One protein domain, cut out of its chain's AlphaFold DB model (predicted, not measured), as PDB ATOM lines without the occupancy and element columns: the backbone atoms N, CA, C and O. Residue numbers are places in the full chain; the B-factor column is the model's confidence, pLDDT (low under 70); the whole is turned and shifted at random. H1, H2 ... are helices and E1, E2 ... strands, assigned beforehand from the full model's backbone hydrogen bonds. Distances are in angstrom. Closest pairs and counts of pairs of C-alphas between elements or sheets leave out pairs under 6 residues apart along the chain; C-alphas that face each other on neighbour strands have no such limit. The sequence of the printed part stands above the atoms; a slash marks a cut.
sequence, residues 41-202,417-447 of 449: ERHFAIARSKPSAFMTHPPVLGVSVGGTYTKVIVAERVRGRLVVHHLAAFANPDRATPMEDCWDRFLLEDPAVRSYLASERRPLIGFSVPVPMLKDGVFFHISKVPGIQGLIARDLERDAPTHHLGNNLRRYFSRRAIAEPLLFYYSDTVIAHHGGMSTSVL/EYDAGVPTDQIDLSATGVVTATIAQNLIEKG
ATOM      1  N   GLU A  41      -1.588  -4.404  17.969       75.06
ATOM      2  CA  GLU A  41      -1.166  -3.860  19.262       75.06
ATOM      3  C   GLU A  41      -1.693  -4.647  20.479       75.06
ATOM      4  O   GLU A  41      -0.916  -5.064  21.334       75.06
ATOM      5  N   ARG A  42      -2.997  -4.954  20.520       80.31
ATOM      6  CA  ARG A  42      -3.603  -5.706  21.634       80.31
ATOM      7  C   ARG A  42      -3.005  -7.100  21.829       80.31
ATOM      8  O   ARG A  42      -2.865  -7.559  22.957       80.31
ATOM      9  N   HIS A  43      -2.626  -7.773  20.746       84.19
ATOM     10  CA  HIS A  43      -1.996  -9.090  20.827       84.19
ATOM     11  C   HIS A  43      -0.579  -8.978  21.385       84.19
ATOM     12  O   HIS A  43      -0.192  -9.772  22.244       84.19
ATOM     13  N   PHE A  44       0.172  -7.967  20.930       82.06
ATOM     14  CA  PHE A  44       1.495  -7.646  21.457       82.06
ATOM     15  C   PHE A  44       1.423  -7.328  22.956       82.06
ATOM     16  O   PHE A  44       2.210  -7.874  23.730       82.06
ATOM     17  N   ALA A  45       0.441  -6.528  23.377       84.44
ATOM     18  CA  ALA A  45       0.214  -6.188  24.777       84.44
ATOM     19  C   ALA A  45      -0.034  -7.435  25.641       84.44
ATOM     20  O   ALA A  45       0.631  -7.604  26.660       84.44
ATOM     21  N   ILE A  46      -0.912  -8.349  25.208       88.38
ATOM     22  CA  ILE A  46      -1.181  -9.613  25.918       88.38
ATOM     23  C   ILE A  46       0.066 -10.503  25.980       88.38
ATOM     24  O   ILE A  46       0.380 -11.054  27.035       88.38
ATOM     25  N   ALA A  47       0.791 -10.647  24.866       87.25
ATOM     26  CA  ALA A  47       1.983 -11.491  24.804       87.25
ATOM     27  C   ALA A  47       3.106 -10.998  25.734       87.25
ATOM     28  O   ALA A  47       3.892 -11.818  26.217       87.25
ATOM     29  N   ARG A  48       3.178  -9.686  26.006       86.50
ATOM     30  CA  ARG A  48       4.111  -9.106  26.984       86.50
ATOM     31  C   ARG A  48       3.590  -9.170  28.415       86.50
ATOM     32  O   ARG A  48       4.320  -9.624  29.291       86.50
ATOM     33  N   SER A  49       2.348  -8.740  28.652       87.75
ATOM     34  CA  SER A  49       1.758  -8.677  29.997       87.75
ATOM     35  C   SER A  49       1.504 -10.056  30.597       87.75
ATOM     36  O   SER A  49       1.475 -10.188  31.819       87.75
ATOM     37  N   LYS A  50       1.374 -11.087  29.748       88.62
ATOM     38  CA  LYS A  50       1.277 -12.499  30.134       88.62
ATOM     39  C   LYS A  50       0.245 -12.723  31.251       88.62
ATOM     40  O   LYS A  50       0.588 -13.277  32.300       88.62
ATOM     41  N   PRO A  51      -1.027 -12.320  31.055       91.69
ATOM     42  CA  PRO A  51      -2.061 -12.536  32.060       91.69
ATOM     43  C   PRO A  51      -2.207 -14.031  32.368       91.69
ATOM     44  O   PRO A  51      -1.860 -14.888  31.553       91.69
ATOM     45  N   SER A  52      -2.757 -14.375  33.531       92.50
ATOM     46  CA  SER A  52      -2.878 -15.775  33.976       92.50
ATOM     47  C   SER A  52      -3.559 -16.685  32.941       92.50
ATOM     48  O   SER A  52      -3.098 -17.803  32.713       92.50
ATOM     49  N   ALA A  53      -4.589 -16.176  32.258       93.25
ATOM     50  CA  ALA A  53      -5.311 -16.875  31.192       93.25
ATOM     51  C   ALA A  53      -4.514 -17.028  29.879       93.25
ATOM     52  O   ALA A  53      -4.832 -17.891  29.068       93.25
ATOM     53  N   PHE A  54      -3.482 -16.208  29.659       92.56
ATOM     54  CA  PHE A  54      -2.508 -16.406  28.579       92.56
ATOM     55  C   PHE A  54      -1.462 -17.446  28.987       92.56
ATOM     56  O   PHE A  54      -1.081 -18.304  28.197       92.56
ATOM     57  N   MET A  55      -1.020 -17.394  30.244       91.19
ATOM     58  CA  MET A  55      -0.013 -18.304  30.790       91.19
ATOM     59  C   MET A  55      -0.528 -19.734  30.942       91.19
ATOM     60  O   MET A  55       0.271 -20.664  30.919       91.19
ATOM     61  N   THR A  56      -1.833 -19.928  31.109       93.69
ATOM     62  CA  THR A  56      -2.459 -21.253  31.094       93.69
ATOM     63  C   THR A  56      -3.655 -21.226  30.158       93.69
ATOM     64  O   THR A  56      -4.677 -20.623  30.479       93.69
ATOM     65  N   HIS A  57      -3.508 -21.859  29.000       94.38
ATOM     66  CA  HIS A  57      -4.484 -21.823  27.925       94.38
ATOM     67  C   HIS A  57      -4.567 -23.194  27.239       94.38
ATOM     68  O   HIS A  57      -3.509 -23.749  26.942       94.38
ATOM     69  N   PRO A  58      -5.778 -23.714  26.953       93.38
ATOM     70  CA  PRO A  58      -5.953 -25.018  26.314       93.38
ATOM     71  C   PRO A  58      -5.327 -25.086  24.908       93.38
ATOM     72  O   PRO A  58      -5.026 -24.034  24.324       93.38
ATOM     73  N   PRO A  59      -5.178 -26.298  24.340       93.81
ATOM     74  CA  PRO A  59      -4.555 -26.488  23.038       93.81
ATOM     75  C   PRO A  59      -5.222 -25.694  21.908       93.81
ATOM     76  O   PRO A  59      -6.451 -25.639  21.776       93.81
ATOM     77  N   VAL A  60      -4.387 -25.104  21.054       93.25
ATOM     78  CA  VAL A  60      -4.782 -24.416  19.821       93.25
ATOM     79  C   VAL A  60      -4.039 -25.008  18.628       93.25
ATOM     80  O   VAL A  60      -2.906 -25.476  18.759       93.25
ATOM     81  N   LEU A  61      -4.662 -24.944  17.455       92.81
ATOM     82  CA  LEU A  61      -4.036 -25.262  16.177       92.81
ATOM     83  C   LEU A  61      -3.504 -23.978  15.531       92.81
ATOM     84  O   LEU A  61      -4.265 -23.072  15.203       92.81
ATOM     85  N   GLY A  62      -2.198 -23.899  15.311       90.12
ATOM     86  CA  GLY A  62      -1.569 -22.866  14.498       90.12
ATOM     87  C   GLY A  62      -1.197 -23.400  13.118       90.12
ATOM     88  O   GLY A  62      -0.614 -24.474  13.002       90.12
ATOM     89  N   VAL A  63      -1.480 -22.628  12.071       85.12
ATOM     90  CA  VAL A  63      -1.031 -22.884  10.699       85.12
ATOM     91  C   VAL A  63      -0.206 -21.692  10.223       85.12
ATOM     92  O   VAL A  63      -0.735 -20.599  10.050       85.12
ATOM     93  N   SER A  64       1.091 -21.891  10.003       80.94
ATOM     94  CA  SER A  64       1.996 -20.891   9.434       80.94
ATOM     95  C   SER A  64       2.322 -21.248   7.993       80.94
ATOM     96  O   SER A  64       3.106 -22.156   7.727       80.94
ATOM     97  N   VAL A  65       1.717 -20.552   7.040       73.69
ATOM     98  CA  VAL A  65       2.020 -20.716   5.619       73.69
ATOM     99  C   VAL A  65       3.256 -19.880   5.314       73.69
ATOM    100  O   VAL A  65       3.185 -18.669   5.307       73.69
ATOM    101  N   GLY A  66       4.415 -20.477   5.077       68.44
ATOM    102  CA  GLY A  66       5.609 -19.750   4.641       68.44
ATOM    103  C   GLY A  66       5.683 -19.619   3.119       68.44
ATOM    104  O   GLY A  66       4.804 -20.060   2.388       68.44
ATOM    105  N   GLY A  67       6.788 -19.072   2.607       62.12
ATOM    106  CA  GLY A  67       7.045 -19.030   1.159       62.12
ATOM    107  C   GLY A  67       7.530 -20.357   0.556       62.12
ATOM    108  O   GLY A  67       7.643 -20.473  -0.657       62.12
ATOM    109  N   THR A  68       7.903 -21.347   1.370       62.03
ATOM    110  CA  THR A  68       8.428 -22.654   0.900       62.03
ATOM    111  C   THR A  68       7.797 -23.826   1.623       62.03
ATOM    112  O   THR A  68       7.582 -24.869   1.017       62.03
ATOM    113  N   TYR A  69       7.471 -23.649   2.897       72.56
ATOM    114  CA  TYR A  69       6.824 -24.666   3.705       72.56
ATOM    115  C   TYR A  69       5.627 -24.059   4.411       72.56
ATOM    116  O   TYR A  69       5.700 -22.915   4.853       72.56
ATOM    117  N   THR A  70       4.574 -24.845   4.563       79.06
ATOM    118  CA  THR A  70       3.503 -24.606   5.520       79.06
ATOM    119  C   THR A  70       3.780 -25.446   6.755       79.06
ATOM    120  O   THR A  70       4.029 -26.642   6.639       79.06
ATOM    121  N   LYS A  71       3.761 -24.835   7.934       86.00
ATOM    122  CA  LYS A  71       3.923 -25.515   9.218       86.00
ATOM    123  C   LYS A  71       2.587 -25.569   9.936       86.00
ATOM    124  O   LYS A  71       1.890 -24.559   9.996       86.00
ATOM    125  N   VAL A  72       2.258 -26.716  10.510       90.75
ATOM    126  CA  VAL A  72       1.131 -26.869  11.434       90.75
ATOM    127  C   VAL A  72       1.659 -27.224  12.806       90.75
ATOM    128  O   VAL A  72       2.610 -27.994  12.923       90.75
ATOM    129  N   ILE A  73       1.051 -26.648  13.832       92.62
ATOM    130  CA  ILE A  73       1.430 -26.845  15.224       92.62
ATOM    131  C   ILE A  73       0.168 -26.991  16.071       92.62
ATOM    132  O   ILE A  73      -0.737 -26.169  15.972       92.62
ATOM    133  N   VAL A  74       0.108 -28.023  16.910       94.38
ATOM    134  CA  VAL A  74      -0.889 -28.124  17.984       94.38
ATOM    135  C   VAL A  74      -0.146 -27.956  19.294       94.38
ATOM    136  O   VAL A  74       0.747 -28.744  19.610       94.38
ATOM    137  N   ALA A  75      -0.477 -26.903  20.030       93.94
ATOM    138  CA  ALA A  75       0.223 -26.566  21.260       93.94
ATOM    139  C   ALA A  75      -0.695 -25.874  22.260       93.94
ATOM    140  O   ALA A  75      -1.650 -25.192  21.885       93.94
ATOM    141  N   GLU A  76      -0.364 -26.013  23.535       93.94
ATOM    142  CA  GLU A  76      -1.037 -25.347  24.645       93.94
ATOM    143  C   GLU A  76      -0.054 -24.521  25.476       93.94
ATOM    144  O   GLU A  76       1.167 -24.594  25.300       93.94
ATOM    145  N   ARG A  77      -0.589 -23.722  26.406       92.00
ATOM    146  CA  ARG A  77       0.228 -23.090  27.444       92.00
ATOM    147  C   ARG A  77      -0.098 -23.647  28.812       92.00
ATOM    148  O   ARG A  77      -1.249 -23.616  29.235       92.00
ATOM    149  N   VAL A  78       0.939 -24.051  29.541       92.50
ATOM    150  CA  VAL A  78       0.842 -24.524  30.925       92.50
ATOM    151  C   VAL A  78       1.799 -23.716  31.789       92.50
ATOM    152  O   VAL A  78       3.019 -23.859  31.701       92.50
ATOM    153  N   ARG A  79       1.251 -22.843  32.643       89.44
ATOM    154  CA  ARG A  79       2.027 -21.995  33.573       89.44
ATOM    155  C   ARG A  79       3.181 -21.240  32.890       89.44
ATOM    156  O   ARG A  79       4.279 -21.132  33.428       89.44
ATOM    157  N   GLY A  80       2.927 -20.729  31.691       84.19
ATOM    158  CA  GLY A  80       3.871 -19.965  30.884       84.19
ATOM    159  C   GLY A  80       4.743 -20.787  29.949       84.19
ATOM    160  O   GLY A  80       5.334 -20.199  29.046       84.19
ATOM    161  N   ARG A  81       4.794 -22.112  30.104       88.69
ATOM    162  CA  ARG A  81       5.504 -22.998  29.177       88.69
ATOM    163  C   ARG A  81       4.631 -23.277  27.965       88.69
ATOM    164  O   ARG A  81       3.432 -23.502  28.117       88.69
ATOM    165  N   LEU A  82       5.233 -23.233  26.780       89.44
ATOM    166  CA  LEU A  82       4.591 -23.705  25.557       89.44
ATOM    167  C   LEU A  82       4.816 -25.216  25.476       89.44
ATOM    168  O   LEU A  82       5.968 -25.644  25.426       89.44
ATOM    169  N   VAL A  83       3.735 -25.989  25.486       92.12
ATOM    170  CA  VAL A  83       3.774 -27.450  25.359       92.12
ATOM    171  C   VAL A  83       3.314 -27.799  23.953       92.12
ATOM    172  O   VAL A  83       2.195 -27.467  23.562       92.12
ATOM    173  N   VAL A  84       4.202 -28.403  23.165       92.31
ATOM    174  CA  VAL A  84       3.950 -28.743  21.762       92.31
ATOM    175  C   VAL A  84       3.601 -30.221  21.654       92.31
ATOM    176  O   VAL A  84       4.454 -31.081  21.869       92.31
ATOM    177  N   HIS A  85       2.353 -30.492  21.278       93.75
ATOM    178  CA  HIS A  85       1.825 -31.847  21.105       93.75
ATOM    179  C   HIS A  85       2.075 -32.389  19.703       93.75
ATOM    180  O   HIS A  85       2.270 -33.585  19.505       93.75
ATOM    181  N   HIS A  86       2.044 -31.501  18.708       93.94
ATOM    182  CA  HIS A  86       2.250 -31.869  17.317       93.94
ATOM    183  C   HIS A  86       2.908 -30.744  16.538       93.94
ATOM    184  O   HIS A  86       2.583 -29.571  16.732       93.94
ATOM    185  N   LEU A  87       3.789 -31.119  15.615       91.31
ATOM    186  CA  LEU A  87       4.394 -30.222  14.645       91.31
ATOM    187  C   LEU A  87       4.663 -30.983  13.351       91.31
ATOM    188  O   LEU A  87       5.320 -32.023  13.365       91.31
ATOM    189  N   ALA A  88       4.226 -30.418  12.232       90.31
ATOM    190  CA  ALA A  88       4.580 -30.921  10.913       90.31
ATOM    191  C   ALA A  88       4.859 -29.777   9.937       90.31
ATOM    192  O   ALA A  88       4.244 -28.711  10.004       90.31
ATOM    193  N   ALA A  89       5.786 -30.012   9.009       86.88
ATOM    194  CA  ALA A  89       6.103 -29.109   7.913       86.88
ATOM    195  C   ALA A  89       5.777 -29.764   6.565       86.88
ATOM    196  O   ALA A  89       6.217 -30.870   6.256       86.88
ATOM    197  N   PHE A  90       5.046 -29.041   5.727       81.19
ATOM    198  CA  PHE A  90       4.613 -29.464   4.404       81.19
ATOM    199  C   PHE A  90       5.255 -28.562   3.361       81.19
ATOM    200  O   PHE A  90       5.093 -27.346   3.415       81.19
ATOM    201  N   ALA A  91       5.972 -29.134   2.395       72.44
ATOM    202  CA  ALA A  91       6.451 -28.364   1.249       72.44
ATOM    203  C   ALA A  91       5.261 -27.738   0.510       72.44
ATOM    204  O   ALA A  91       4.307 -28.447   0.177       72.44
ATOM    205  N   ASN A  92       5.312 -26.434   0.258       65.81
ATOM    206  CA  ASN A  92       4.300 -25.758  -0.546       65.81
ATOM    207  C   ASN A  92       4.348 -26.279  -1.988       65.81
ATOM    208  O   ASN A  92       5.412 -26.692  -2.448       65.81
ATOM    209  N   PRO A  93       3.219 -26.275  -2.710       58.72
ATOM    210  CA  PRO A  93       3.210 -26.735  -4.088       58.72
ATOM    211  C   PRO A  93       4.051 -25.812  -4.979       58.72
ATOM    212  O   PRO A  93       3.922 -24.589  -4.929       58.72
ATOM    213  N   ASP A  94       4.862 -26.415  -5.850       52.59
ATOM    214  CA  ASP A  94       5.686 -25.696  -6.835       52.59
ATOM    215  C   ASP A  94       4.861 -25.138  -8.010       52.59
ATOM    216  O   ASP A  94       5.376 -24.427  -8.875       52.59
ATOM    217  N   ARG A  95       3.567 -25.473  -8.060       53.03
ATOM    218  CA  ARG A  95       2.617 -25.052  -9.089       53.03
ATOM    219  C   ARG A  95       1.310 -24.570  -8.481       53.03
ATOM    220  O   ARG A  95       0.913 -24.985  -7.394       53.03
ATOM    221  N   ALA A  96       0.625 -23.759  -9.269       54.47
ATOM    222  CA  ALA A  96      -0.793 -23.439  -9.190       54.47
ATOM    223  C   ALA A  96      -1.643 -24.592  -8.604       54.47
ATOM    224  O   ALA A  96      -1.829 -25.604  -9.277       54.47
ATOM    225  N   THR A  97      -2.103 -24.473  -7.349       53.31
ATOM    226  CA  THR A  97      -2.898 -25.494  -6.634       53.31
ATOM    227  C   THR A  97      -4.102 -24.873  -5.905       53.31
ATOM    228  O   THR A  97      -3.949 -23.875  -5.201       53.31
ATOM    229  N   PRO A  98      -5.317 -25.435  -6.015       66.12
ATOM    230  CA  PRO A  98      -6.467 -24.954  -5.256       66.12
ATOM    231  C   PRO A  98      -6.199 -24.864  -3.745       66.12
ATOM    232  O   PRO A  98      -5.542 -25.715  -3.144       66.12
ATOM    233  N   MET A  99      -6.737 -23.819  -3.111       68.69
ATOM    234  CA  MET A  99      -6.573 -23.575  -1.672       68.69
ATOM    235  C   MET A  99      -7.124 -24.732  -0.826       68.69
ATOM    236  O   MET A  99      -6.504 -25.110   0.162       68.69
ATOM    237  N   GLU A 100      -8.264 -25.300  -1.228       70.50
ATOM    238  CA  GLU A 100      -8.893 -26.412  -0.511       70.50
ATOM    239  C   GLU A 100      -8.018 -27.675  -0.521       70.50
ATOM    240  O   GLU A 100      -7.929 -28.340   0.503       70.50
ATOM    241  N   ASP A 101      -7.305 -27.948  -1.619       70.31
ATOM    242  CA  ASP A 101      -6.389 -29.093  -1.724       70.31
ATOM    243  C   ASP A 101      -5.170 -28.904  -0.810       70.31
ATOM    244  O   ASP A 101      -4.713 -29.833  -0.144       70.31
ATOM    245  N   CYS A 102      -4.654 -27.669  -0.733       73.12
ATOM    246  CA  CYS A 102      -3.609 -27.332   0.231       73.12
ATOM    247  C   CYS A 102      -4.100 -27.553   1.669       73.12
ATOM    248  O   CYS A 102      -3.371 -28.117   2.478       73.12
ATOM    249  N   TRP A 103      -5.323 -27.118   1.980       78.44
ATOM    250  CA  TRP A 103      -5.926 -27.260   3.305       78.44
ATOM    251  C   TRP A 103      -6.180 -28.714   3.685       78.44
ATOM    252  O   TRP A 103      -5.841 -29.097   4.801       78.44
ATOM    253  N   ASP A 104      -6.697 -29.537   2.772       83.88
ATOM    254  CA  ASP A 104      -6.915 -30.967   3.014       83.88
ATOM    255  C   ASP A 104      -5.619 -31.649   3.456       83.88
ATOM    256  O   ASP A 104      -5.598 -32.350   4.471       83.88
ATOM    257  N   ARG A 105      -4.513 -31.335   2.778       80.62
ATOM    258  CA  ARG A 105      -3.199 -31.905   3.078       80.62
ATOM    259  C   ARG A 105      -2.715 -31.656   4.506       80.62
ATOM    260  O   ARG A 105      -2.105 -32.539   5.097       80.62
ATOM    261  N   PHE A 106      -2.935 -30.468   5.065       83.38
ATOM    262  CA  PHE A 106      -2.399 -30.138   6.393       83.38
ATOM    263  C   PHE A 106      -3.452 -30.072   7.510       83.38
ATOM    264  O   PHE A 106      -3.079 -30.030   8.679       83.38
ATOM    265  N   LEU A 107      -4.750 -30.081   7.186       84.19
ATOM    266  CA  LEU A 107      -5.842 -30.107   8.171       84.19
ATOM    267  C   LEU A 107      -6.509 -31.478   8.302       84.19
ATOM    268  O   LEU A 107      -6.976 -31.811   9.388       84.19
ATOM    269  N   LEU A 108      -6.587 -32.260   7.220       86.31
ATOM    270  CA  LEU A 108      -7.358 -33.510   7.191       86.31
ATOM    271  C   LEU A 108      -6.513 -34.768   7.003       86.31
ATOM    272  O   LEU A 108      -6.853 -35.814   7.565       86.31
ATOM    273  N   GLU A 109      -5.443 -34.690   6.217       89.69
ATOM    274  CA  GLU A 109      -4.541 -35.825   5.998       89.69
ATOM    275  C   GLU A 109      -3.600 -36.050   7.186       89.69
ATOM    276  O   GLU A 109      -3.198 -37.185   7.441       89.69
ATOM    277  N   ASP A 110      -3.301 -34.998   7.953       91.19
ATOM    278  CA  ASP A 110      -2.507 -35.092   9.174       91.19
ATOM    279  C   ASP A 110      -3.335 -35.712  10.325       91.19
ATOM    280  O   ASP A 110      -4.325 -35.113  10.768       91.19
ATOM    281  N   PRO A 111      -2.966 -36.904  10.844       91.12
ATOM    282  CA  PRO A 111      -3.771 -37.601  11.845       91.12
ATOM    283  C   PRO A 111      -3.899 -36.853  13.174       91.12
ATOM    284  O   PRO A 111      -4.950 -36.944  13.810       91.12
ATOM    285  N   ALA A 112      -2.858 -36.131  13.596       91.00
ATOM    286  CA  ALA A 112      -2.852 -35.414  14.866       91.00
ATOM    287  C   ALA A 112      -3.724 -34.157  14.776       91.00
ATOM    288  O   ALA A 112      -4.545 -33.909  15.661       91.00
ATOM    289  N   VAL A 113      -3.631 -33.422  13.663       92.25
ATOM    290  CA  VAL A 113      -4.509 -32.271  13.403       92.25
ATOM    291  C   VAL A 113      -5.964 -32.719  13.282       92.25
ATOM    292  O   VAL A 113      -6.839 -32.152  13.936       92.25
ATOM    293  N   ARG A 114      -6.234 -33.789  12.525       91.19
ATOM    294  CA  ARG A 114      -7.584 -34.351  12.408       91.19
ATOM    295  C   ARG A 114      -8.136 -34.788  13.765       91.19
ATOM    296  O   ARG A 114      -9.312 -34.565  14.038       91.19
ATOM    297  N   SER A 115      -7.302 -35.395  14.612       91.44
ATOM    298  CA  SER A 115      -7.690 -35.781  15.970       91.44
ATOM    299  C   SER A 115      -8.099 -34.563  16.801       91.44
ATOM    300  O   SER A 115      -9.162 -34.595  17.412       91.44
ATOM    301  N   TYR A 116      -7.311 -33.483  16.774       92.31
ATOM    302  CA  TYR A 116      -7.637 -32.227  17.459       92.31
ATOM    303  C   TYR A 116      -8.964 -31.626  16.970       92.31
ATOM    304  O   TYR A 116      -9.834 -31.276  17.768       92.31
ATOM    305  N   LEU A 117      -9.156 -31.554  15.648       89.88
ATOM    306  CA  LEU A 117     -10.382 -31.016  15.048       89.88
ATOM    307  C   LEU A 117     -11.625 -31.854  15.379       89.88
ATOM    308  O   LEU A 117     -12.727 -31.311  15.416       89.88
ATOM    309  N   ALA A 118     -11.461 -33.160  15.605       87.00
ATOM    310  CA  ALA A 118     -12.548 -34.061  15.972       87.00
ATOM    311  C   ALA A 118     -12.863 -34.049  17.478       87.00
ATOM    312  O   ALA A 118     -14.016 -34.263  17.856       87.00
ATOM    313  N   SER A 119     -11.864 -33.826  18.339       85.62
ATOM    314  CA  SER A 119     -12.044 -33.824  19.796       85.62
ATOM    315  C   SER A 119     -12.615 -32.511  20.329       85.62
ATOM    316  O   SER A 119     -13.310 -32.511  21.344       85.62
ATOM    317  N   GLU A 120     -12.349 -31.394  19.650       82.31
ATOM    318  CA  GLU A 120     -12.768 -30.068  20.098       82.31
ATOM    319  C   GLU A 120     -14.127 -29.652  19.529       82.31
ATOM    320  O   GLU A 120     -14.323 -29.527  18.323       82.31
ATOM    321  N   ARG A 121     -15.079 -29.328  20.414       76.62
ATOM    322  CA  ARG A 121     -16.412 -28.844  20.002       76.62
ATOM    323  C   ARG A 121     -16.357 -27.473  19.314       76.62
ATOM    324  O   ARG A 121     -17.249 -27.142  18.537       76.62
ATOM    325  N   ARG A 122     -15.356 -26.656  19.655       76.69
ATOM    326  CA  ARG A 122     -15.089 -25.330  19.075       76.69
ATOM    327  C   ARG A 122     -13.571 -25.147  18.962       76.69
ATOM    328  O   ARG A 122     -12.991 -24.499  19.834       76.69
ATOM    329  N   PRO A 123     -12.925 -25.746  17.948       85.12
ATOM    330  CA  PRO A 123     -11.475 -25.698  17.825       85.12
ATOM    331  C   PRO A 123     -10.992 -24.249  17.696       85.12
ATOM    332  O   PRO A 123     -11.638 -23.404  17.063       85.12
ATOM    333  N   LEU A 124      -9.849 -23.965  18.316       88.31
ATOM    334  CA  LEU A 124      -9.179 -22.670  18.249       88.31
ATOM    335  C   LEU A 124      -8.093 -22.767  17.188       88.31
ATOM    336  O   LEU A 124      -7.134 -23.515  17.362       88.31
ATOM    337  N   ILE A 125      -8.261 -22.043  16.083       85.44
ATOM    338  CA  ILE A 125      -7.379 -22.170  14.926       85.44
ATOM    339  C   ILE A 125      -6.860 -20.797  14.510       85.44
ATOM    340  O   ILE A 125      -7.641 -19.890  14.234       85.44
ATOM    341  N   GLY A 126      -5.543 -20.642  14.432       81.62
ATOM    342  CA  GLY A 126      -4.901 -19.455  13.874       81.62
ATOM    343  C   GLY A 126      -4.232 -19.739  12.544       81.62
ATOM    344  O   GLY A 126      -3.607 -20.784  12.373       81.62
ATOM    345  N   PHE A 127      -4.306 -18.777  11.625       76.88
ATOM    346  CA  PHE A 127      -3.582 -18.813  10.360       76.88
ATOM    347  C   PHE A 127      -2.625 -17.621  10.261       76.88
ATOM    348  O   PHE A 127      -3.017 -16.462  10.352       76.88
ATOM    349  N   SER A 128      -1.351 -17.889  10.003       73.88
ATOM    350  CA  SER A 128      -0.432 -16.890   9.468       73.88
ATOM    351  C   SER A 128      -0.214 -17.177   7.999       73.88
ATOM    352  O   SER A 128       0.159 -18.291   7.633       73.88
ATOM    353  N   VAL A 129      -0.474 -16.184   7.153       65.12
ATOM    354  CA  VAL A 129      -0.237 -16.291   5.718       65.12
ATOM    355  C   VAL A 129       0.430 -14.992   5.260       65.12
ATOM    356  O   VAL A 129      -0.186 -13.934   5.383       65.12
ATOM    357  N   PRO A 130       1.660 -15.026   4.722       51.34
ATOM    358  CA  PRO A 130       2.257 -13.893   4.047       51.34
ATOM    359  C   PRO A 130       1.374 -13.602   2.845       51.34
ATOM    360  O   PRO A 130       1.157 -14.514   2.050       51.34
ATOM    361  N   VAL A 131       0.844 -12.374   2.765       43.50
ATOM    362  CA  VAL A 131      -0.031 -11.836   1.702       43.50
ATOM    363  C   VAL A 131      -0.275 -12.840   0.572       43.50
ATOM    364  O   VAL A 131       0.595 -13.010  -0.265       43.50
ATOM    365  N   PRO A 132      -1.409 -13.544   0.504       37.31
ATOM    366  CA  PRO A 132      -1.732 -14.333  -0.667       37.31
ATOM    367  C   PRO A 132      -2.455 -13.434  -1.672       37.31
ATOM    368  O   PRO A 132      -3.662 -13.241  -1.572       37.31
ATOM    369  N   MET A 133      -1.769 -12.941  -2.704       35.72
ATOM    370  CA  MET A 133      -2.463 -12.905  -3.992       35.72
ATOM    371  C   MET A 133      -2.395 -14.321  -4.540       35.72
ATOM    372  O   MET A 133      -1.339 -14.743  -4.986       35.72
ATOM    373  N   LEU A 134      -3.485 -15.083  -4.474       36.97
ATOM    374  CA  LEU A 134      -3.570 -16.344  -5.205       36.97
ATOM    375  C   LEU A 134      -3.574 -16.029  -6.701       36.97
ATOM    376  O   LEU A 134      -4.605 -15.651  -7.248       36.97
ATOM    377  N   LYS A 135      -2.433 -16.201  -7.365       35.31
ATOM    378  CA  LYS A 135      -2.395 -16.347  -8.822       35.31
ATOM    379  C   LYS A 135      -2.350 -17.839  -9.122       35.31
ATOM    380  O   LYS A 135      -1.432 -18.535  -8.696       35.31
ATOM    381  N   ASP A 136      -3.400 -18.329  -9.767       38.47
ATOM    382  CA  ASP A 136      -3.559 -19.724 -10.185       38.47
ATOM    383  C   ASP A 136      -3.471 -20.771  -9.054       38.47
ATOM    384  O   ASP A 136      -3.374 -21.954  -9.328       38.47
ATOM    385  N   GLY A 137      -3.533 -20.403  -7.769       36.06
ATOM    386  CA  GLY A 137      -3.359 -21.379  -6.685       36.06
ATOM    387  C   GLY A 137      -1.961 -21.428  -6.051       36.06
ATOM    388  O   GLY A 137      -1.616 -22.401  -5.390       36.06
ATOM    389  N   VAL A 138      -1.114 -20.418  -6.260       33.59
ATOM    390  CA  VAL A 138       0.173 -20.291  -5.544       33.59
ATOM    391  C   VAL A 138       0.113 -19.124  -4.554       33.59
ATOM    392  O   VAL A 138      -0.576 -18.139  -4.799       33.59
ATOM    393  N   PHE A 139       0.821 -19.235  -3.428       37.12
ATOM    394  CA  PHE A 139       0.998 -18.167  -2.436       37.12
ATOM    395  C   PHE A 139       2.080 -17.155  -2.902       37.12
ATOM    396  O   PHE A 139       3.172 -17.578  -3.281       37.12
ATOM    397  N   PHE A 140       1.822 -15.832  -2.861       38.78
ATOM    398  CA  PHE A 140       2.720 -14.783  -3.410       38.78
ATOM    399  C   PHE A 140       3.010 -13.613  -2.454       38.78
ATOM    400  O   PHE A 140       2.171 -12.748  -2.276       38.78
ATOM    401  N   HIS A 141       4.243 -13.477  -1.961       39.19
ATOM    402  CA  HIS A 141       4.641 -12.389  -1.051       39.19
ATOM    403  C   HIS A 141       4.734 -10.998  -1.731       39.19
ATOM    404  O   HIS A 141       5.388 -10.858  -2.765       39.19
ATOM    405  N   ILE A 142       4.181  -9.951  -1.095       35.94
ATOM    406  CA  ILE A 142       4.136  -8.551  -1.589       35.94
ATOM    407  C   ILE A 142       5.508  -7.921  -1.890       35.94
ATOM    408  O   ILE A 142       5.598  -7.013  -2.711       35.94
ATOM    409  N   SER A 143       6.581  -8.383  -1.245       36.28
ATOM    410  CA  SER A 143       7.925  -7.851  -1.510       36.28
ATOM    411  C   SER A 143       8.495  -8.293  -2.863       36.28
ATOM    412  O   SER A 143       9.305  -7.588  -3.441       36.28
ATOM    413  N   LYS A 144       8.032  -9.413  -3.431       38.22
ATOM    414  CA  LYS A 144       8.739 -10.105  -4.519       38.22
ATOM    415  C   LYS A 144       8.505  -9.578  -5.940       38.22
ATOM    416  O   LYS A 144       8.663 -10.358  -6.878       38.22
ATOM    417  N   VAL A 145       8.109  -8.316  -6.167       37.50
ATOM    418  CA  VAL A 145       7.869  -7.868  -7.559       37.50
ATOM    419  C   VAL A 145       8.164  -6.387  -7.865       37.50
ATOM    420  O   VAL A 145       7.446  -5.512  -7.383       37.50
ATOM    421  N   PRO A 146       9.106  -6.107  -8.796       33.22
ATOM    422  CA  PRO A 146       9.278  -4.790  -9.439       33.22
ATOM    423  C   PRO A 146       8.463  -4.549 -10.729       33.22
ATOM    424  O   PRO A 146       8.390  -3.418 -11.190       33.22
ATOM    425  N   GLY A 147       7.822  -5.560 -11.326       36.41
ATOM    426  CA  GLY A 147       7.154  -5.437 -12.641       36.41
ATOM    427  C   GLY A 147       5.617  -5.366 -12.655       36.41
ATOM    428  O   GLY A 147       5.016  -5.311 -13.724       36.41
ATOM    429  N   ILE A 148       4.938  -5.397 -11.502       37.75
ATOM    430  CA  ILE A 148       3.478  -5.637 -11.408       37.75
ATOM    431  C   ILE A 148       2.626  -4.363 -11.219       37.75
ATOM    432  O   ILE A 148       1.421  -4.446 -10.994       37.75
ATOM    433  N   GLN A 149       3.172  -3.163 -11.441       34.12
ATOM    434  CA  GLN A 149       2.314  -1.968 -11.567       34.12
ATOM    435  C   GLN A 149       1.249  -2.137 -12.676       34.12
ATOM    436  O   GLN A 149       0.125  -1.671 -12.515       34.12
ATOM    437  N   GLY A 150       1.547  -2.906 -13.735       29.70
ATOM    438  CA  GLY A 150       0.593  -3.225 -14.808       29.70
ATOM    439  C   GLY A 150      -0.436  -4.325 -14.497       29.70
ATOM    440  O   GLY A 150      -1.461  -4.398 -15.165       29.70
ATOM    441  N   LEU A 151      -0.207  -5.173 -13.486       31.41
ATOM    442  CA  LEU A 151      -1.127  -6.259 -13.095       31.41
ATOM    443  C   LEU A 151      -2.030  -5.851 -11.920       31.41
ATOM    444  O   LEU A 151      -3.189  -6.248 -11.881       31.41
ATOM    445  N   ILE A 152      -1.530  -4.991 -11.024       35.25
ATOM    446  CA  ILE A 152      -2.302  -4.377  -9.932       35.25
ATOM    447  C   ILE A 152      -3.380  -3.431 -10.481       35.25
ATOM    448  O   ILE A 152      -4.501  -3.430  -9.980       35.25
ATOM    449  N   ALA A 153      -3.081  -2.672 -11.541       32.16
ATOM    450  CA  ALA A 153      -4.047  -1.767 -12.167       32.16
ATOM    451  C   ALA A 153      -5.195  -2.505 -12.885       32.16
ATOM    452  O   ALA A 153      -6.321  -2.025 -12.872       32.16
ATOM    453  N   ARG A 154      -4.934  -3.690 -13.463       30.38
ATOM    454  CA  ARG A 154      -5.946  -4.482 -14.186       30.38
ATOM    455  C   ARG A 154      -7.001  -5.098 -13.258       30.38
ATOM    456  O   ARG A 154      -8.149  -5.253 -13.663       30.38
ATOM    457  N   ASP A 155      -6.616  -5.464 -12.036       36.34
ATOM    458  CA  ASP A 155      -7.474  -6.249 -11.137       36.34
ATOM    459  C   ASP A 155      -8.072  -5.416  -9.980       36.34
ATOM    460  O   ASP A 155      -9.086  -5.817  -9.415       36.34
ATOM    461  N   LEU A 156      -7.539  -4.218  -9.683       37.09
ATOM    462  CA  LEU A 156      -8.199  -3.235  -8.803       37.09
ATOM    463  C   LEU A 156      -9.448  -2.584  -9.433       37.09
ATOM    464  O   LEU A 156     -10.259  -2.023  -8.707       37.09
ATOM    465  N   GLU A 157      -9.648  -2.687 -10.753       35.09
ATOM    466  CA  GLU A 157     -10.887  -2.249 -11.425       35.09
ATOM    467  C   GLU A 157     -12.074  -3.220 -11.231       35.09
ATOM    468  O   GLU A 157     -13.195  -2.907 -11.634       35.09
ATOM    469  N   ARG A 158     -11.877  -4.397 -10.612       34.84
ATOM    470  CA  ARG A 158     -12.947  -5.381 -10.366       34.84
ATOM    471  C   ARG A 158     -13.057  -5.744  -8.885       34.84
ATOM    472  O   ARG A 158     -12.399  -6.666  -8.412       34.84
ATOM    473  N   ASP A 159     -13.968  -5.073  -8.185       35.56
ATOM    474  CA  ASP A 159     -14.461  -5.402  -6.839       35.56
ATOM    475  C   ASP A 159     -14.848  -6.895  -6.683       35.56
ATOM    476  O   ASP A 159     -15.996  -7.280  -6.915       35.56
ATOM    477  N   ALA A 160     -13.916  -7.770  -6.283       35.09
ATOM    478  CA  ALA A 160     -14.172  -9.203  -6.105       35.09
ATOM    479  C   ALA A 160     -14.312  -9.588  -4.610       35.09
ATOM    480  O   ALA A 160     -13.312  -9.839  -3.934       35.09
ATOM    481  N   PRO A 161     -15.542  -9.729  -4.070       32.94
ATOM    482  CA  PRO A 161     -15.814 -10.137  -2.679       32.94
ATOM    483  C   PRO A 161     -15.402 -11.588  -2.313       32.94
ATOM    484  O   PRO A 161     -15.741 -12.092  -1.242       32.94
ATOM    485  N   THR A 162     -14.656 -12.289  -3.173       34.88
ATOM    486  CA  THR A 162     -14.250 -13.703  -3.043       34.88
ATOM    487  C   THR A 162     -12.912 -13.933  -2.320       34.88
ATOM    488  O   THR A 162     -12.461 -15.076  -2.220       34.88
ATOM    489  N   HIS A 163     -12.257 -12.890  -1.801       46.06
ATOM    490  CA  HIS A 163     -10.894 -12.981  -1.242       46.06
ATOM    491  C   HIS A 163     -10.794 -12.909   0.291       46.06
ATOM    492  O   HIS A 163      -9.696 -12.869   0.840       46.06
ATOM    493  N   HIS A 164     -11.915 -12.974   1.014       54.91
ATOM    494  CA  HIS A 164     -11.894 -13.035   2.477       54.91
ATOM    495  C   HIS A 164     -11.543 -14.460   2.949       54.91
ATOM    496  O   HIS A 164     -12.423 -15.320   3.040       54.91
ATOM    497  N   LEU A 165     -10.261 -14.714   3.250       59.78
ATOM    498  CA  LEU A 165      -9.730 -16.025   3.665       59.78
ATOM    499  C   LEU A 165     -10.583 -16.685   4.767       59.78
ATOM    500  O   LEU A 165     -10.904 -17.865   4.665       59.78
ATOM    501  N   GLY A 166     -11.066 -15.905   5.741       61.53
ATOM    502  CA  GLY A 166     -11.946 -16.408   6.801       61.53
ATOM    503  C   GLY A 166     -13.316 -16.892   6.312       61.53
ATOM    504  O   GLY A 166     -13.821 -17.899   6.800       61.53
ATOM    505  N   ASN A 167     -13.909 -16.242   5.300       63.69
ATOM    506  CA  ASN A 167     -15.188 -16.695   4.734       63.69
ATOM    507  C   ASN A 167     -14.996 -17.967   3.900       63.69
ATOM    508  O   ASN A 167     -15.848 -18.855   3.923       63.69
ATOM    509  N   ASN A 168     -13.868 -18.070   3.194       67.25
ATOM    510  CA  ASN A 168     -13.512 -19.269   2.442       67.25
ATOM    511  C   ASN A 168     -13.227 -20.450   3.380       67.25
ATOM    512  O   ASN A 168     -13.702 -21.551   3.114       67.25
ATOM    513  N   LEU A 169     -12.562 -20.216   4.515       71.50
ATOM    514  CA  LEU A 169     -12.287 -21.258   5.506       71.50
ATOM    515  C   LEU A 169     -13.567 -21.762   6.183       71.50
ATOM    516  O   LEU A 169     -13.777 -22.970   6.269       71.50
ATOM    517  N   ARG A 170     -14.475 -20.859   6.583       72.94
ATOM    518  CA  ARG A 170     -15.795 -21.248   7.120       72.94
ATOM    519  C   ARG A 170     -16.576 -22.117   6.134       72.94
ATOM    520  O   ARG A 170     -17.132 -23.145   6.517       72.94
ATOM    521  N   ARG A 171     -16.588 -21.739   4.848       74.50
ATOM    522  CA  ARG A 171     -17.212 -22.546   3.783       74.50
ATOM    523  C   ARG A 171     -16.540 -23.909   3.640       74.50
ATOM    524  O   ARG A 171     -17.240 -24.910   3.514       74.50
ATOM    525  N   TYR A 172     -15.212 -23.953   3.676       80.06
ATOM    526  CA  TYR A 172     -14.439 -25.189   3.593       80.06
ATOM    527  C   TYR A 172     -14.762 -26.151   4.749       80.06
ATOM    528  O   TYR A 172     -15.062 -27.315   4.484       80.06
ATOM    529  N   PHE A 173     -14.824 -25.672   5.997       82.12
ATOM    530  CA  PHE A 173     -15.200 -26.501   7.154       82.12
ATOM    531  C   PHE A 173     -16.645 -26.979   7.095       82.12
ATOM    532  O   PHE A 173     -16.899 -28.164   7.305       82.12
ATOM    533  N   SER A 174     -17.577 -26.094   6.734       82.38
ATOM    534  CA  SER A 174     -18.986 -26.456   6.566       82.38
ATOM    535  C   SER A 174     -19.165 -27.588   5.546       82.38
ATOM    536  O   SER A 174     -19.901 -28.536   5.811       82.38
ATOM    537  N   ARG A 175     -18.443 -27.543   4.417       85.69
ATOM    538  CA  ARG A 175     -18.473 -28.597   3.383       85.69
ATOM    539  C   ARG A 175     -17.897 -29.936   3.846       85.69
ATOM    540  O   ARG A 175     -18.232 -30.960   3.262       85.69
ATOM    541  N   ARG A 176     -17.035 -29.928   4.863       84.19
ATOM    542  CA  ARG A 176     -16.305 -31.101   5.375       84.19
ATOM    543  C   ARG A 176     -16.796 -31.562   6.751       84.19
ATOM    544  O   ARG A 176     -16.159 -32.408   7.366       84.19
ATOM    545  N   ALA A 177     -17.927 -31.022   7.218       81.44
ATOM    546  CA  ALA A 177     -18.522 -31.312   8.525       81.44
ATOM    547  C   ALA A 177     -17.561 -31.099   9.716       81.44
ATOM    548  O   ALA A 177     -17.662 -31.777  10.737       81.44
ATOM    549  N   ILE A 178     -16.641 -30.139   9.590       80.50
ATOM    550  CA  ILE A 178     -15.735 -29.724  10.666       80.50
ATOM    551  C   ILE A 178     -16.440 -28.637  11.483       80.50
ATOM    552  O   ILE A 178     -17.111 -27.769  10.914       80.50
ATOM    553  N   ALA A 179     -16.298 -28.675  12.811       75.81
ATOM    554  CA  ALA A 179     -16.852 -27.649  13.691       75.81
ATOM    555  C   ALA A 179     -16.348 -26.254  13.290       75.81
ATOM    556  O   ALA A 179     -15.165 -26.072  12.994       75.81
ATOM    557  N   GLU A 180     -17.244 -25.261  13.281       66.50
ATOM    558  CA  GLU A 180     -16.862 -23.884  12.967       66.50
ATOM    559  C   GLU A 180     -15.803 -23.408  13.981       66.50
ATOM    560  O   GLU A 180     -16.035 -23.510  15.194       66.50
ATOM    561  N   PRO A 181     -14.635 -22.919  13.520       59.34
ATOM    562  CA  PRO A 181     -13.579 -22.526  14.431       59.34
ATOM    563  C   PRO A 181     -14.018 -21.259  15.163       59.34
ATOM    564  O   PRO A 181     -14.629 -20.369  14.564       59.34
ATOM    565  N   LEU A 182     -13.712 -21.168  16.462       50.34
ATOM    566  CA  LEU A 182     -14.085 -19.997  17.269       50.34
ATOM    567  C   LEU A 182     -13.446 -18.722  16.719       50.34
ATOM    568  O   LEU A 182     -14.055 -17.660  16.782       50.34
ATOM    569  N   LEU A 183     -12.241 -18.857  16.167       52.69
ATOM    570  CA  LEU A 183     -11.425 -17.743  15.760       52.69
ATOM    571  C   LEU A 183     -10.869 -17.935  14.352       52.69
ATOM    572  O   LEU A 183     -10.420 -19.019  13.989       52.69
ATOM    573  N   PHE A 184     -10.868 -16.845  13.587       50.34
ATOM    574  CA  PHE A 184     -10.065 -16.701  12.386       50.34
ATOM    575  C   PHE A 184      -9.186 -15.465  12.535       50.34
ATOM    576  O   PHE A 184      -9.660 -14.333  12.447       50.34
ATOM    577  N   TYR A 185      -7.901 -15.697  12.754       48.09
ATOM    578  CA  TYR A 185      -6.893 -14.657  12.734       48.09
ATOM    579  C   TYR A 185      -6.057 -14.836  11.461       48.09
ATOM    580  O   TYR A 185      -5.585 -15.938  11.190       48.09
ATOM    581  N   TYR A 186      -5.947 -13.763  10.672       44.84
ATOM    582  CA  TYR A 186      -5.049 -13.611   9.528       44.84
ATOM    583  C   TYR A 186      -4.175 -12.401   9.822       44.84
ATOM    584  O   TYR A 186      -4.687 -11.335  10.162       44.84
ATOM    585  N   SER A 187      -2.868 -12.565   9.680       43.81
ATOM    586  CA  SER A 187      -1.929 -11.466   9.820       43.81
ATOM    587  C   SER A 187      -0.921 -11.495   8.694       43.81
ATOM    588  O   SER A 187      -0.202 -12.477   8.515       43.81
ATOM    589  N   ASP A 188      -0.868 -10.365   7.998       47.66
ATOM    590  CA  ASP A 188       0.221  -9.900   7.143       47.66
ATOM    591  C   ASP A 188       1.399  -9.326   7.959       47.66
ATOM    592  O   ASP A 188       2.416  -8.921   7.399       47.66
ATOM    593  N   THR A 189       1.263  -9.296   9.288       50.19
ATOM    594  CA  THR A 189       2.254  -8.803  10.243       50.19
ATOM    595  C   THR A 189       3.122  -9.919  10.819       50.19
ATOM    596  O   THR A 189       2.917 -11.115  10.590       50.19
ATOM    597  N   VAL A 190       4.125  -9.512  11.593       60.75
ATOM    598  CA  VAL A 190       5.245 -10.353  11.992       60.75
ATOM    599  C   VAL A 190       4.857 -11.289  13.142       60.75
ATOM    600  O   VAL A 190       5.138 -11.036  14.314       60.75
ATOM    601  N   ILE A 191       4.190 -12.394  12.799       69.06
ATOM    602  CA  ILE A 191       3.695 -13.390  13.756       69.06
ATOM    603  C   ILE A 191       4.813 -13.980  14.608       69.06
ATOM    604  O   ILE A 191       4.664 -14.163  15.809       69.06
ATOM    605  N   ALA A 192       5.979 -14.191  14.020       72.88
ATOM    606  CA  ALA A 192       7.116 -14.717  14.740       72.88
ATOM    607  C   ALA A 192       7.594 -13.817  15.874       72.88
ATOM    608  O   ALA A 192       8.182 -14.284  16.848       72.88
ATOM    609  N   HIS A 193       7.281 -12.524  15.796       77.31
ATOM    610  CA  HIS A 193       7.584 -11.602  16.871       77.31
ATOM    611  C   HIS A 193       6.764 -11.959  18.112       77.31
ATOM    612  O   HIS A 193       7.280 -11.930  19.226       77.31
ATOM    613  N   HIS A 194       5.507 -12.371  17.917       80.75
ATOM    614  CA  HIS A 194       4.665 -12.898  18.985       80.75
ATOM    615  C   HIS A 194       5.284 -14.133  19.615       80.75
ATOM    616  O   HIS A 194       5.328 -14.217  20.841       80.75
ATOM    617  N   GLY A 195       5.812 -15.041  18.789       81.62
ATOM    618  CA  GLY A 195       6.568 -16.206  19.238       81.62
ATOM    619  C   GLY A 195       7.672 -15.766  20.189       81.62
ATOM    620  O   GLY A 195       7.580 -16.042  21.384       81.62
ATOM    621  N   GLY A 196       8.599 -14.943  19.689       81.44
ATOM    622  CA  GLY A 196       9.732 -14.406  20.448       81.44
ATOM    623  C   GLY A 196       9.331 -13.778  21.782       81.44
ATOM    624  O   GLY A 196       9.779 -14.232  22.832       81.44
ATOM    625  N   MET A 197       8.419 -12.801  21.779       84.12
ATOM    626  CA  MET A 197       7.979 -12.127  23.011       84.12
ATOM    627  C   MET A 197       7.345 -13.078  24.024       84.12
ATOM    628  O   MET A 197       7.586 -12.985  25.228       84.12
ATOM    629  N   SER A 198       6.511 -13.993  23.535       83.38
ATOM    630  CA  SER A 198       5.771 -14.917  24.385       83.38
ATOM    631  C   SER A 198       6.666 -15.986  24.997       83.38
ATOM    632  O   SER A 198       6.354 -16.533  26.057       83.38
ATOM    633  N   THR A 199       7.762 -16.311  24.315       80.50
ATOM    634  CA  THR A 199       8.773 -17.243  24.789       80.50
ATOM    635  C   THR A 199       9.914 -16.541  25.493       80.50
ATOM    636  O   THR A 199      10.747 -17.248  26.005       80.50
ATOM    637  N   SER A 200       9.992 -15.213  25.581       82.44
ATOM    638  CA  SER A 200      11.112 -14.528  26.249       82.44
ATOM    639  C   SER A 200      10.695 -13.780  27.507       82.44
ATOM    640  O   SER A 200       9.532 -13.414  27.684       82.44
ATOM    641  N   VAL A 201      11.653 -13.526  28.399       80.94
ATOM    642  CA  VAL A 201      11.444 -12.697  29.598       80.94
ATOM    643  C   VAL A 201      11.486 -11.208  29.223       80.94
ATOM    644  O   VAL A 201      12.506 -10.529  29.369       80.94
ATOM    645  N   LEU A 202      10.363 -10.715  28.695       80.81
ATOM    646  CA  LEU A 202      10.124  -9.299  28.407       80.81
ATOM    647  C   LEU A 202       9.238  -8.649  29.467       80.81
ATOM    648  O   LEU A 202       8.253  -9.256  29.897       80.81
ATOM    649  N   GLU A 417       8.416 -27.144  25.898       83.25
ATOM    650  CA  GLU A 417       8.303 -28.579  26.158       83.25
ATOM    651  C   GLU A 417       7.661 -29.277  24.961       83.25
ATOM    652  O   GLU A 417       6.834 -28.700  24.252       83.25
ATOM    653  N   TYR A 418       8.067 -30.521  24.729       82.94
ATOM    654  CA  TYR A 418       7.699 -31.289  23.548       82.94
ATOM    655  C   TYR A 418       7.229 -32.671  23.967       82.94
ATOM    656  O   TYR A 418       7.909 -33.340  24.752       82.94
ATOM    657  N   ASP A 419       6.118 -33.115  23.389       84.88
ATOM    658  CA  ASP A 419       5.720 -34.512  23.487       84.88
ATOM    659  C   ASP A 419       6.692 -35.418  22.712       84.88
ATOM    660  O   ASP A 419       7.415 -35.004  21.796       84.88
ATOM    661  N   ALA A 420       6.737 -36.691  23.104       75.75
ATOM    662  CA  ALA A 420       7.621 -37.669  22.487       75.75
ATOM    663  C   ALA A 420       7.328 -37.817  20.982       75.75
ATOM    664  O   ALA A 420       6.198 -38.085  20.581       75.75
ATOM    665  N   GLY A 421       8.369 -37.694  20.149       73.31
ATOM    666  CA  GLY A 421       8.269 -37.850  18.692       73.31
ATOM    667  C   GLY A 421       8.059 -36.550  17.909       73.31
ATOM    668  O   GLY A 421       8.072 -36.594  16.681       73.31
ATOM    669  N   VAL A 422       7.929 -35.400  18.581       80.12
ATOM    670  CA  VAL A 422       7.873 -34.095  17.906       80.12
ATOM    671  C   VAL A 422       9.268 -33.708  17.373       80.12
ATOM    672  O   VAL A 422      10.234 -33.714  18.143       80.12
ATOM    673  N   PRO A 423       9.409 -33.347  16.081       74.50
ATOM    674  CA  PRO A 423      10.692 -32.949  15.503       74.50
ATOM    675  C   PRO A 423      11.098 -31.544  15.981       74.50
ATOM    676  O   PRO A 423      10.633 -30.525  15.466       74.50
ATOM    677  N   THR A 424      11.961 -31.479  16.997       72.06
ATOM    678  CA  THR A 424      12.380 -30.218  17.643       72.06
ATOM    679  C   THR A 424      13.205 -29.306  16.732       72.06
ATOM    680  O   THR A 424      13.230 -28.094  16.931       72.06
ATOM    681  N   ASP A 425      13.831 -29.861  15.695       65.62
ATOM    682  CA  ASP A 425      14.600 -29.147  14.672       65.62
ATOM    683  C   ASP A 425      13.724 -28.331  13.704       65.62
ATOM    684  O   ASP A 425      14.238 -27.501  12.952       65.62
ATOM    685  N   GLN A 426      12.403 -28.537  13.725       64.31
ATOM    686  CA  GLN A 426      11.459 -27.873  12.822       64.31
ATOM    687  C   GLN A 426      10.714 -26.687  13.455       64.31
ATOM    688  O   GLN A 426      10.037 -25.945  12.726       64.31
ATOM    689  N   ILE A 427      10.839 -26.468  14.772       67.50
ATOM    690  CA  ILE A 427      10.223 -25.310  15.437       67.50
ATOM    691  C   ILE A 427      10.956 -24.028  15.061       67.50
ATOM    692  O   ILE A 427      12.168 -23.908  15.212       67.50
ATOM    693  N   ASP A 428      10.184 -23.038  14.614       75.94
ATOM    694  CA  ASP A 428      10.625 -21.653  14.495       75.94
ATOM    695  C   ASP A 428       9.688 -20.699  15.245       75.94
ATOM    696  O   ASP A 428       8.618 -21.071  15.745       75.94
ATOM    697  N   LEU A 429      10.122 -19.442  15.347       78.19
ATOM    698  CA  LEU A 429       9.353 -18.390  15.998       78.19
ATOM    699  C   LEU A 429       8.004 -18.164  15.302       78.19
ATOM    700  O   LEU A 429       7.043 -17.808  15.973       78.19
ATOM    701  N   SER A 430       7.888 -18.413  13.998       79.25
ATOM    702  CA  SER A 430       6.648 -18.266  13.236       79.25
ATOM    703  C   SER A 430       5.571 -19.216  13.733       79.25
ATOM    704  O   SER A 430       4.477 -18.755  14.050       79.25
ATOM    705  N   ALA A 431       5.866 -20.515  13.852       83.00
ATOM    706  CA  ALA A 431       4.900 -21.501  14.339       83.00
ATOM    707  C   ALA A 431       4.437 -21.182  15.772       83.00
ATOM    708  O   ALA A 431       3.233 -21.117  16.039       83.00
ATOM    709  N   THR A 432       5.379 -20.895  16.677       86.81
ATOM    710  CA  THR A 432       5.051 -20.492  18.060       86.81
ATOM    711  C   THR A 432       4.306 -19.158  18.105       86.81
ATOM    712  O   THR A 432       3.407 -18.962  18.921       86.81
ATOM    713  N   GLY A 433       4.611 -18.263  17.170       86.06
ATOM    714  CA  GLY A 433       3.914 -17.010  16.955       86.06
ATOM    715  C   GLY A 433       2.449 -17.191  16.600       86.06
ATOM    716  O   GLY A 433       1.616 -16.476  17.156       86.06
ATOM    717  N   VAL A 434       2.114 -18.153  15.727       85.12
ATOM    718  CA  VAL A 434       0.713 -18.391  15.333       85.12
ATOM    719  C   VAL A 434      -0.094 -18.832  16.538       85.12
ATOM    720  O   VAL A 434      -1.164 -18.284  16.799       85.12
ATOM    721  N   VAL A 435       0.453 -19.762  17.316       90.19
ATOM    722  CA  VAL A 435      -0.148 -20.221  18.572       90.19
ATOM    723  C   VAL A 435      -0.366 -19.047  19.519       90.19
ATOM    724  O   VAL A 435      -1.486 -18.818  19.973       90.19
ATOM    725  N   THR A 436       0.671 -18.246  19.759       89.56
ATOM    726  CA  THR A 436       0.587 -17.085  20.648       89.56
ATOM    727  C   THR A 436      -0.470 -16.079  20.205       89.56
ATOM    728  O   THR A 436      -1.253 -15.624  21.038       89.56
ATOM    729  N   ALA A 437      -0.516 -15.722  18.921       86.88
ATOM    730  CA  ALA A 437      -1.505 -14.777  18.416       86.88
ATOM    731  C   ALA A 437      -2.929 -15.337  18.549       86.88
ATOM    732  O   ALA A 437      -3.834 -14.613  18.950       86.88
ATOM    733  N   THR A 438      -3.112 -16.638  18.304       88.69
ATOM    734  CA  THR A 438      -4.403 -17.331  18.467       88.69
ATOM    735  C   THR A 438      -4.888 -17.277  19.912       88.69
ATOM    736  O   THR A 438      -6.045 -16.949  20.172       88.69
ATOM    737  N   ILE A 439      -3.993 -17.553  20.865       91.69
ATOM    738  CA  ILE A 439      -4.279 -17.453  22.300       91.69
ATOM    739  C   ILE A 439      -4.650 -16.013  22.661       91.69
ATOM    740  O   ILE A 439      -5.681 -15.782  23.291       91.69
ATOM    741  N   ALA A 440      -3.834 -15.040  22.245       89.75
ATOM    742  CA  ALA A 440      -4.065 -13.632  22.547       89.75
ATOM    743  C   ALA A 440      -5.425 -13.161  22.017       89.75
ATOM    744  O   ALA A 440      -6.208 -12.565  22.752       89.75
ATOM    745  N   GLN A 441      -5.754 -13.505  20.779       87.00
ATOM    746  CA  GLN A 441      -7.022 -13.150  20.166       87.00
ATOM    747  C   GLN A 441      -8.226 -13.819  20.851       87.00
ATOM    748  O   GLN A 441      -9.239 -13.156  21.061       87.00
ATOM    749  N   ASN A 442      -8.118 -15.079  21.290       89.88
ATOM    750  CA  ASN A 442      -9.171 -15.715  22.097       89.88
ATOM    751  C   ASN A 442      -9.429 -14.952  23.408       89.88
ATOM    752  O   ASN A 442     -10.569 -14.832  23.854       89.88
ATOM    753  N   LEU A 443      -8.378 -14.426  24.042       91.31
ATOM    754  CA  LEU A 443      -8.521 -13.609  25.249       91.31
ATOM    755  C   LEU A 443      -9.158 -12.248  24.952       91.31
ATOM    756  O   LEU A 443     -10.008 -11.811  25.729       91.31
ATOM    757  N   ILE A 444      -8.811 -11.618  23.824       87.50
ATOM    758  CA  ILE A 444      -9.447 -10.375  23.358       87.50
ATOM    759  C   ILE A 444     -10.954 -10.584  23.177       87.50
ATOM    760  O   ILE A 444     -11.745  -9.801  23.695       87.50
ATOM    761  N   GLU A 445     -11.369 -11.656  22.497       85.81
ATOM    762  CA  GLU A 445     -12.791 -11.957  22.263       85.81
ATOM    763  C   GLU A 445     -13.565 -12.266  23.549       85.81
ATOM    764  O   GLU A 445     -14.769 -12.020  23.628       85.81
ATOM    765  N   LYS A 446     -12.874 -12.758  24.581       86.38
ATOM    766  CA  LYS A 446     -13.435 -12.976  25.919       86.38
ATOM    767  C   LYS A 446     -13.447 -11.717  26.795       86.38
ATOM    768  O   LYS A 446     -13.962 -11.784  27.908       86.38
ATOM    769  N   GLY A 447     -12.881 -10.600  26.333       85.69
ATOM    770  CA  GLY A 447     -12.757  -9.365  27.113       85.69
ATOM    771  C   GLY A 447     -11.749  -9.453  28.265       85.69
ATOM    772  O   GLY A 447     -11.918  -8.773  29.271       85.69
TER     773      GLY A 447
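This is residues 41 to 202 and 417 to 447 of the 449 residues of an uncharacterized protein of Spirochaetaceae bacterium (UniProt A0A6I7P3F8). A twisted five-stranded sheet curls round one long helix, H8, with H3 and H4 over its opposite face. H1 and H7 pack on H8, while residues 144 to 162, including H5, stick out from the body. The 193 printed residues run H1 H2 E1 E2 E3 H3 H4 E4 H5 H6 E5 H7 H8; the mixed sheet has the order E3 E2 E1 E4 E5. The class is mixed, helices and strands; the whole is compact, with a radius of gyration of the C-alphas of 17.0 A and spans of 51 by 35 by 35 A.

H1, residues 41 to 49, begins at C-alpha 41 (-1.166, -3.860, 19.262), and H2 is 52 to 55. The meander, each strand the antiparallel neighbour of the one before, is E1, 57 to 65, 23.3 A; E2, 69 to 78, 27.9 A; and E3, 81 to 91, 28.5 A, which bends by 64 degrees at residue 85. Then come H3, 99 to 108; H4, 111 to 119; E4, 125 to 128; H5, 149 to 155; H6, 165 to 175, 15.3 A; E5, 184 to 187; and H7, 191 to 199. H8, 429 to 445, 23.9 A, ends at C-alpha 445 (-12.791, -11.957, 22.263).

E1 and E2 form a hairpin, with N 62 and O 73 2.8 A apart, as do E2 and E3, with N 72 and O 88 2.9 A apart. E4 is parallel to E1, N 63 to O 126 being 2.8 A, and to E5, N 127 to O 185 being 3.1 A. Two units of strand, helices, strand have right-handed crossovers: E3, H3 H4, E4, split by E2 and E1, and E4, H5 H6, E5. H8, the hub, is on the sheet; its closest C-alphas to E1 are Val 435 and Gly 62, 5.1 A. H8 touches H7, about perpendicular at 84 degrees, Gly 433 and Gly 195 having the closest C-alphas, 3.6 A. H8 touches H1, about perpendicular at 79 degrees, closest C-alphas Ala 440 and His 43, 5.3 A, and touches H2 with residues 439 to 443 alone, closest C-alphas Ile 439 and Phe 54, 6.6 A. H3 and H4, on the opposite face from H8, have heights over the sheet of 10.1 A and 9.6 A, and touch only at the corner, closest C-alphas Leu 108 and Arg 114, 5.3 A. H6 only grazes the sheet, with residues 165 to 170; H5 is not on it. Every O i to N i+4 pair is within hydrogen-bond range in H1, H4, H6, H7 and H8; H3 has 5 of 6, H5 1 of 3, with 1 of 4 O i to N i+3 pairs, and H2 is too short for such a pair.

The C-alphas of Glu 157 and Ala 420, the two farthest apart, are 52.4 A apart. Residues 203 to 416 are not printed; C-alphas 202 and 417 are 19.5 A apart across this cut. Of the links printed whole, E4 to H5 is long, with 20 residues. Mean pLDDT of the printed part is 72.0; 66 residues are under 70, among them 129 to 168 and 180 to 191.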